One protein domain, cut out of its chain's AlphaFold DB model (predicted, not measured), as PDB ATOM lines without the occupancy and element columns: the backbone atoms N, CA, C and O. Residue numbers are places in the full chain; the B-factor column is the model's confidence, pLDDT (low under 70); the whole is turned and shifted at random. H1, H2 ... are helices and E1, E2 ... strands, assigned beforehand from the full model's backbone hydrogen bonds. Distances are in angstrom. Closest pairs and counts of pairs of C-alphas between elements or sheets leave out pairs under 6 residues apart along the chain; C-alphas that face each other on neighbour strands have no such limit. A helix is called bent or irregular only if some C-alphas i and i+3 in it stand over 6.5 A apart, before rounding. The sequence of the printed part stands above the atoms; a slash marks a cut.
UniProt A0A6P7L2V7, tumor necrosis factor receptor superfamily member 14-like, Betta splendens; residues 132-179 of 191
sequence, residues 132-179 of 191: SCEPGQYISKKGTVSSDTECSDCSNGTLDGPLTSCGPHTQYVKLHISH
ATOM      1  N   SER A 132      54.731  -1.858 -25.834       90.31
ATOM      2  CA  SER A 132      54.034  -2.184 -24.594       90.31
ATOM      3  C   SER A 132      54.864  -1.694 -23.407       90.31
ATOM      4  O   SER A 132      56.093  -1.613 -23.492       90.31
ATOM      5  N   CYS A 133      54.189  -1.307 -22.329       87.81
ATOM      6  CA  CYS A 133      54.852  -0.982 -21.072       87.81
ATOM      7  C   CYS A 133      55.116  -2.271 -20.290       87.81
ATOM      8  O   CYS A 133      54.303  -3.196 -20.334       87.81
ATOM      9  N   GLU A 134      56.258  -2.330 -19.611       85.94
ATOM     10  CA  GLU A 134      56.642  -3.487 -18.802       85.94
ATOM     11  C   GLU A 134      55.827  -3.542 -17.497       85.94
ATOM     12  O   GLU A 134      55.272  -2.517 -17.079       85.94
ATOM     13  N   PRO A 135      55.759  -4.698 -16.811       82.44
ATOM     14  CA  PRO A 135      55.224  -4.764 -15.452       82.44
ATOM     15  C   PRO A 135      55.888  -3.724 -14.536       82.44
ATOM     16  O   PRO A 135      57.098  -3.497 -14.610       82.44
ATOM     17  N   GLY A 136      55.099  -3.069 -13.687       77.81
ATOM     18  CA  GLY A 136      55.534  -1.929 -12.879       77.81
ATOM     19  C   GLY A 136      55.562  -0.584 -13.616       77.81
ATOM     20  O   GLY A 136      55.921   0.416 -12.998       77.81
ATOM     21  N   GLN A 137      55.168  -0.525 -14.894       83.25
ATOM     22  CA  GLN A 137      55.030   0.715 -15.664       83.25
ATOM     23  C   GLN A 137      53.577   0.975 -16.078       83.25
ATOM     24  O   GLN A 137      52.789   0.057 -16.294       83.25
ATOM     25  N   TYR A 138      53.234   2.248 -16.260       84.44
ATOM     26  CA  TYR A 138      51.961   2.680 -16.835       84.44
ATOM     27  C   TYR A 138      52.186   3.530 -18.085       84.44
ATOM     28  O   TYR A 138      53.235   4.156 -18.254       84.44
ATOM     29  N   ILE A 139      51.182   3.573 -18.961       86.56
ATOM     30  CA  ILE A 139      51.176   4.460 -20.126       86.56
ATOM     31  C   ILE A 139      51.021   5.902 -19.638       86.56
ATOM     32  O   ILE A 139      49.929   6.320 -19.251       86.56
ATOM     33  N   SER A 140      52.104   6.675 -19.680       89.94
ATOM     34  CA  SER A 140      52.074   8.103 -19.354       89.94
ATOM     35  C   SER A 140      51.548   8.934 -20.520       89.94
ATOM     36  O   SER A 140      50.861   9.935 -20.312       89.94
ATOM     37  N   LYS A 141      51.796   8.482 -21.754       91.50
ATOM     38  CA  LYS A 141      51.241   9.076 -22.969       91.50
ATOM     39  C   LYS A 141      50.906   7.993 -23.978       91.50
ATOM     40  O   LYS A 141      51.753   7.195 -24.374       91.50
ATOM     41  N   LYS A 142      49.653   7.989 -24.421       91.81
ATOM     42  CA  LYS A 142      49.179   7.058 -25.444       91.81
ATOM     43  C   LYS A 142      49.880   7.334 -26.780       91.81
ATOM     44  O   LYS A 142      49.991   8.493 -27.182       91.81
ATOM     45  N   GLY A 143      50.304   6.273 -27.468       93.56
ATOM     46  CA  GLY A 143      50.839   6.361 -28.825       93.56
ATOM     47  C   GLY A 143      49.839   6.960 -29.819       93.56
ATOM     48  O   GLY A 143      48.620   6.869 -29.654       93.56
ATOM     49  N   THR A 144      50.369   7.579 -30.868       95.62
ATOM     50  CA  THR A 144      49.607   8.175 -31.971       95.62
ATOM     51  C   THR A 144      50.085   7.601 -33.304       95.62
ATOM     52  O   THR A 144      51.022   6.808 -33.352       95.62
ATOM     53  N   VAL A 145      49.480   8.026 -34.415       95.44
ATOM     54  CA  VAL A 145      49.930   7.635 -35.763       95.44
ATOM     55  C   VAL A 145      51.358   8.101 -36.086       95.44
ATOM     56  O   VAL A 145      51.965   7.585 -37.018       95.44
ATOM     57  N   SER A 146      51.911   9.059 -35.337       95.38
ATOM     58  CA  SER A 146      53.247   9.629 -35.563       95.38
ATOM     59  C   SER A 146      54.189   9.508 -34.364       95.38
ATOM     60  O   SER A 146      55.350   9.897 -34.463       95.38
ATOM     61  N   SER A 147      53.723   8.976 -33.234       96.00
ATOM     62  CA  SER A 147      54.531   8.837 -32.023       96.00
ATOM     63  C   SER A 147      54.274   7.509 -31.333       96.00
ATOM     64  O   SER A 147      53.133   7.052 -31.253       96.00
ATOM     65  N   ASP A 148      55.329   6.924 -30.780       97.19
ATOM     66  CA  ASP A 148      55.209   5.732 -29.952       97.19
ATOM     67  C   ASP A 148      54.501   6.037 -28.615       97.19
ATOM     68  O   ASP A 148      54.297   7.196 -28.238       97.19
ATOM     69  N   THR A 149      54.104   4.982 -27.913       94.12
ATOM     70  CA  THR A 149      53.613   5.028 -26.537       94.12
ATOM     71  C   THR A 149      54.759   5.371 -25.586       94.12
ATOM     72  O   THR A 149      55.839   4.785 -25.659       94.12
ATOM     73  N   GLU A 150      54.525   6.302 -24.663       94.62
ATOM     74  CA  GLU A 150      55.475   6.624 -23.594       94.62
ATOM     75  C   GLU A 150      55.025   5.938 -22.297       94.62
ATOM     76  O   GLU A 150      53.842   5.955 -21.941       94.62
ATOM     77  N   CYS A 151      55.982   5.322 -21.604       91.06
ATOM     78  CA  CYS A 151      55.764   4.592 -20.358       91.06
ATOM     79  C   CYS A 151      56.498   5.287 -19.210       91.06
ATOM     80  O   CYS A 151      57.549   5.902 -19.411       91.06
ATOM     81  N   SER A 152      55.965   5.172 -18.001       89.88
ATOM     82  CA  SER A 152      56.595   5.679 -16.779       89.88
ATOM     83  C   SER A 152      56.444   4.672 -15.645       89.88
ATOM     84  O   SER A 152      55.482   3.907 -15.626       89.88
ATOM     85  N   ASP A 153      57.401   4.659 -14.721       87.31
ATOM     86  CA  ASP A 153      57.420   3.702 -13.615       87.31
ATOM     87  C   ASP A 153      56.360   4.047 -12.560       87.31
ATOM     88  O   ASP A 153      56.103   5.217 -12.259       87.31
ATOM     89  N   CYS A 154      55.751   3.023 -11.968       80.06
ATOM     90  CA  CYS A 154      54.874   3.185 -10.820       80.06
ATOM     91  C   CYS A 154      55.702   3.492  -9.560       80.06
ATOM     92  O   CYS A 154      56.663   2.799  -9.230       80.06
ATOM     93  N   SER A 155      55.300   4.521  -8.809       80.25
ATOM     94  CA  SER A 155      55.905   4.850  -7.515       80.25
ATOM     95  C   SER A 155      55.738   3.708  -6.507       80.25
ATOM     96  O   SER A 155      54.697   3.042  -6.466       80.25
ATOM     97  N   ASN A 156      56.748   3.533  -5.648       63.78
ATOM     98  CA  ASN A 156      56.796   2.478  -4.635       63.78
ATOM     99  C   ASN A 156      55.510   2.467  -3.773       63.78
ATOM    100  O   ASN A 156      55.191   3.467  -3.129       63.78
ATOM    101  N   GLY A 157      54.769   1.349  -3.778       56.97
ATOM    102  CA  GLY A 157      53.479   1.188  -3.077       56.97
ATOM    103  C   GLY A 157      52.232   1.042  -3.969       56.97
ATOM    104  O   GLY A 157      51.115   0.936  -3.453       56.97
ATOM    105  N   THR A 158      52.405   1.003  -5.291       57.50
ATOM    106  CA  THR A 158      51.325   0.903  -6.286       57.50
ATOM    107  C   THR A 158      51.558  -0.366  -7.115       57.50
ATOM    108  O   THR A 158      52.592  -0.467  -7.765       57.50
ATOM    109  N   LEU A 159      50.671  -1.367  -7.026       55.91
ATOM    110  CA  LEU A 159      50.794  -2.619  -7.796       55.91
ATOM    111  C   LEU A 159      50.322  -2.415  -9.242       55.91
ATOM    112  O   LEU A 159      49.635  -1.429  -9.524       55.91
ATOM    113  N   ASP A 160      50.662  -3.374 -10.112       56.81
ATOM    114  CA  ASP A 160      50.244  -3.464 -11.517       56.81
ATOM    115  C   ASP A 160      48.742  -3.173 -11.668       56.81
ATOM    116  O   ASP A 160      47.873  -4.003 -11.386       56.81
ATOM    117  N   GLY A 161      48.436  -1.935 -12.054       54.84
ATOM    118  CA  GLY A 161      47.091  -1.499 -12.390       54.84
ATOM    119  C   GLY A 161      46.769  -1.801 -13.856       54.84
ATOM    120  O   GLY A 161      47.612  -2.326 -14.586       54.84
ATOM    121  N   PRO A 162      45.556  -1.468 -14.334       57.47
ATOM    122  CA  PRO A 162      45.297  -1.462 -15.770       57.47
ATOM    123  C   PRO A 162      46.372  -0.630 -16.485       57.47
ATOM    124  O   PRO A 162      46.819   0.377 -15.945       57.47
ATOM    125  N   LEU A 163      46.760  -1.030 -17.703       58.03
ATOM    126  CA  LEU A 163      47.898  -0.481 -18.470       58.03
ATOM    127  C   LEU A 163      47.930   1.066 -18.556       58.03
ATOM    128  O   LEU A 163      48.962   1.668 -18.837       58.03
ATOM    129  N   THR A 164      46.792   1.720 -18.314       59.16
ATOM    130  CA  THR A 164      46.580   3.171 -18.343       59.16
ATOM    131  C   THR A 164      46.754   3.897 -16.997       59.16
ATOM    132  O   THR A 164      46.677   5.122 -16.985       59.16
ATOM    133  N   SER A 165      46.934   3.209 -15.861       63.84
ATOM    134  CA  SER A 165      47.110   3.852 -14.545       63.84
ATOM    135  C   SER A 165      47.624   2.898 -13.462       63.84
ATOM    136  O   SER A 165      47.083   1.805 -13.304       63.84
ATOM    137  N   CYS A 166      48.554   3.357 -12.621       68.00
ATOM    138  CA  CYS A 166      48.914   2.643 -11.394       68.00
ATOM    139  C   CYS A 166      47.781   2.759 -10.347       68.00
ATOM    140  O   CYS A 166      47.297   3.859 -10.070       68.00
ATOM    141  N   GLY A 167      47.357   1.635  -9.757       62.22
ATOM    142  CA  GLY A 167      46.309   1.600  -8.729       62.22
ATOM    143  C   GLY A 167      46.875   1.480  -7.304       62.22
ATOM    144  O   GLY A 167      47.730   0.625  -7.063       62.22
ATOM    145  N   PRO A 168      46.421   2.284  -6.322       57.78
ATOM    146  CA  PRO A 168      46.936   2.204  -4.955       57.78
ATOM    147  C   PRO A 168      46.649   0.834  -4.324       57.78
ATOM    148  O   PRO A 168      45.546   0.296  -4.455       57.78
ATOM    149  N   HIS A 169      47.617   0.299  -3.566       51.88
ATOM    150  CA  HIS A 169      47.521  -1.000  -2.877       51.88
ATOM    151  C   HIS A 169      46.208  -1.173  -2.082       51.88
ATOM    152  O   HIS A 169      45.580  -2.231  -2.084       51.88
ATOM    153  N   THR A 170      45.730  -0.103  -1.444       51.06
ATOM    154  CA  THR A 170      44.515  -0.097  -0.616       51.06
ATOM    155  C   THR A 170      43.212  -0.297  -1.393       51.06
ATOM    156  O   THR A 170      42.236  -0.773  -0.814       51.06
ATOM    157  N   GLN A 171      43.162   0.041  -2.683       53.59
ATOM    158  CA  GLN A 171      41.937  -0.058  -3.481       53.59
ATOM    159  C   GLN A 171      41.710  -1.489  -3.993       53.59
ATOM    160  O   GLN A 171      40.572  -1.956  -4.014       53.59
ATOM    161  N   TYR A 172      42.789  -2.223  -4.285       51.62
ATOM    162  CA  TYR A 172      42.724  -3.639  -4.661       51.62
ATOM    163  C   TYR A 172      42.469  -4.548  -3.451       51.62
ATOM    164  O   TYR A 172      41.633  -5.448  -3.520       51.62
ATOM    165  N   VAL A 173      43.094  -4.259  -2.300       52.16
ATOM    166  CA  VAL A 173      42.810  -4.968  -1.039       52.16
ATOM    167  C   VAL A 173      41.335  -4.817  -0.640       52.16
ATOM    168  O   VAL A 173      40.713  -5.796  -0.241       52.16
ATOM    169  N   LYS A 174      40.722  -3.638  -0.830       52.38
ATOM    170  CA  LYS A 174      39.274  -3.446  -0.605       52.38
ATOM    171  C   LYS A 174      38.400  -4.293  -1.537       52.38
ATOM    172  O   LYS A 174      37.397  -4.834  -1.081       52.38
ATOM    173  N   LEU A 175      38.770  -4.431  -2.812       51.50
ATOM    174  CA  LEU A 175      38.060  -5.271  -3.789       51.50
ATOM    175  C   LEU A 175      38.182  -6.767  -3.458       51.50
ATOM    176  O   LEU A 175      37.182  -7.482  -3.469       51.50
ATOM    177  N   HIS A 176      39.381  -7.222  -3.089       47.84
ATOM    178  CA  HIS A 176      39.626  -8.613  -2.705       47.84
ATOM    179  C   HIS A 176      38.911  -8.975  -1.391       47.84
ATOM    180  O   HIS A 176      38.247 -10.007  -1.310       47.84
ATOM    181  N   ILE A 177      38.953  -8.087  -0.389       55.38
ATOM    182  CA  ILE A 177      38.204  -8.254   0.865       55.38
ATOM    183  C   ILE A 177      36.694  -8.226   0.604       55.38
ATOM    184  O   ILE A 177      35.989  -9.048   1.174       55.38
ATOM    185  N   SER A 178      36.190  -7.356  -0.280       53.75
ATOM    186  CA  SER A 178      34.767  -7.311  -0.651       53.75
ATOM    187  C   SER A 178      34.288  -8.631  -1.274       53.75
ATOM    188  O   SER A 178      33.262  -9.173  -0.858       53.75
ATOM    189  N   HIS A 179      35.058  -9.220  -2.197       53.19
ATOM    190  CA  HIS A 179      34.756 -10.541  -2.766       53.19
ATOM    191  C   HIS A 179      34.762 -11.658  -1.712       53.19
ATOM    192  O   HIS A 179      33.848 -12.484  -1.697       53.19
TER     193      HIS A 179
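What this domain is: This is residues 132 to 179 of the 191 residues of the protein "tumor necrosis factor receptor superfamily member 14-like" of Betta splendens (UniProt A0A6P7L2V7). The printed part is a long, thin piece with a two-stranded hairpin, E1 and E2, towards one end and a single helix, H1, at the other end, joined by a looped stretch, residues 154 to 168, that folds back on itself between them. The turn of the hairpin, round Ser 146, makes one tip of the long axis, and residues 173 to 179 of H1 stick out at the other. There are 48 residues printed, with two named strands and one named helix in the order E1, E2, H1; the sheet has the order E1, E2 and is antiparallel. The class is mixed, helices and strands, though under half of the residues, 20 of 48, are in named elements. The whole is loose, with a radius of gyration of the C-alphas of 12.9 A, and spans 43 by 21 by 12 A, a rod.

Where its parts are: The printed part begins at Ser 132, whose C-alpha is at (54.034, -2.184, -24.594). E1 is residues 137 to 141, from C-alpha 137 at (55.030, 0.715, -15.664), and is 11.7 A long from first to last C-alpha. E2 is residues 150 to 153 and is 10.6 A long. H1 is residues 169 to 179 and is 15.9 A long, ending with C-alpha 179 at (34.756, -10.541, -2.766).

How they stand to each other: E1 and E2 form a hairpin, two antiparallel neighbour strands that follow each other in the chain, with 142 degrees between their N-to-C directions. The C-alphas of Gln 137 and Asp 153 face each other at 4.3 A, and those of Lys 141 and Glu 150 at 4.9 A. N 138 and O 152 are within hydrogen-bond range at 2.9 A, and so are N 150 and O 141 at 2.9 A. After E2, residues 158 to 159 pair with residues 167 to 168 in a short antiparallel pairing outside the named strands. H1 and E1 are apart. In H1, which is not bent, every O i to N i+4 pair is within hydrogen-bond range. Residues 173 to 179, which belong to H1, stand free.

The domain as a whole: The two C-alphas farthest apart, those of Ser 146 and Ile 177, are 43.3 A apart. From the first to the last printed C-alpha, Ser 132 to His 179, the distance is 30.3 A. The printed part has no cut. The link from E1 to E2 is short, with 8 residues between them, and the link from E2 to H1 is long, with 15 residues. The mean pLDDT of the printed part is 72.7; residues 156 to 179, 24 residues, are under 70, and H1 has a mean of 52.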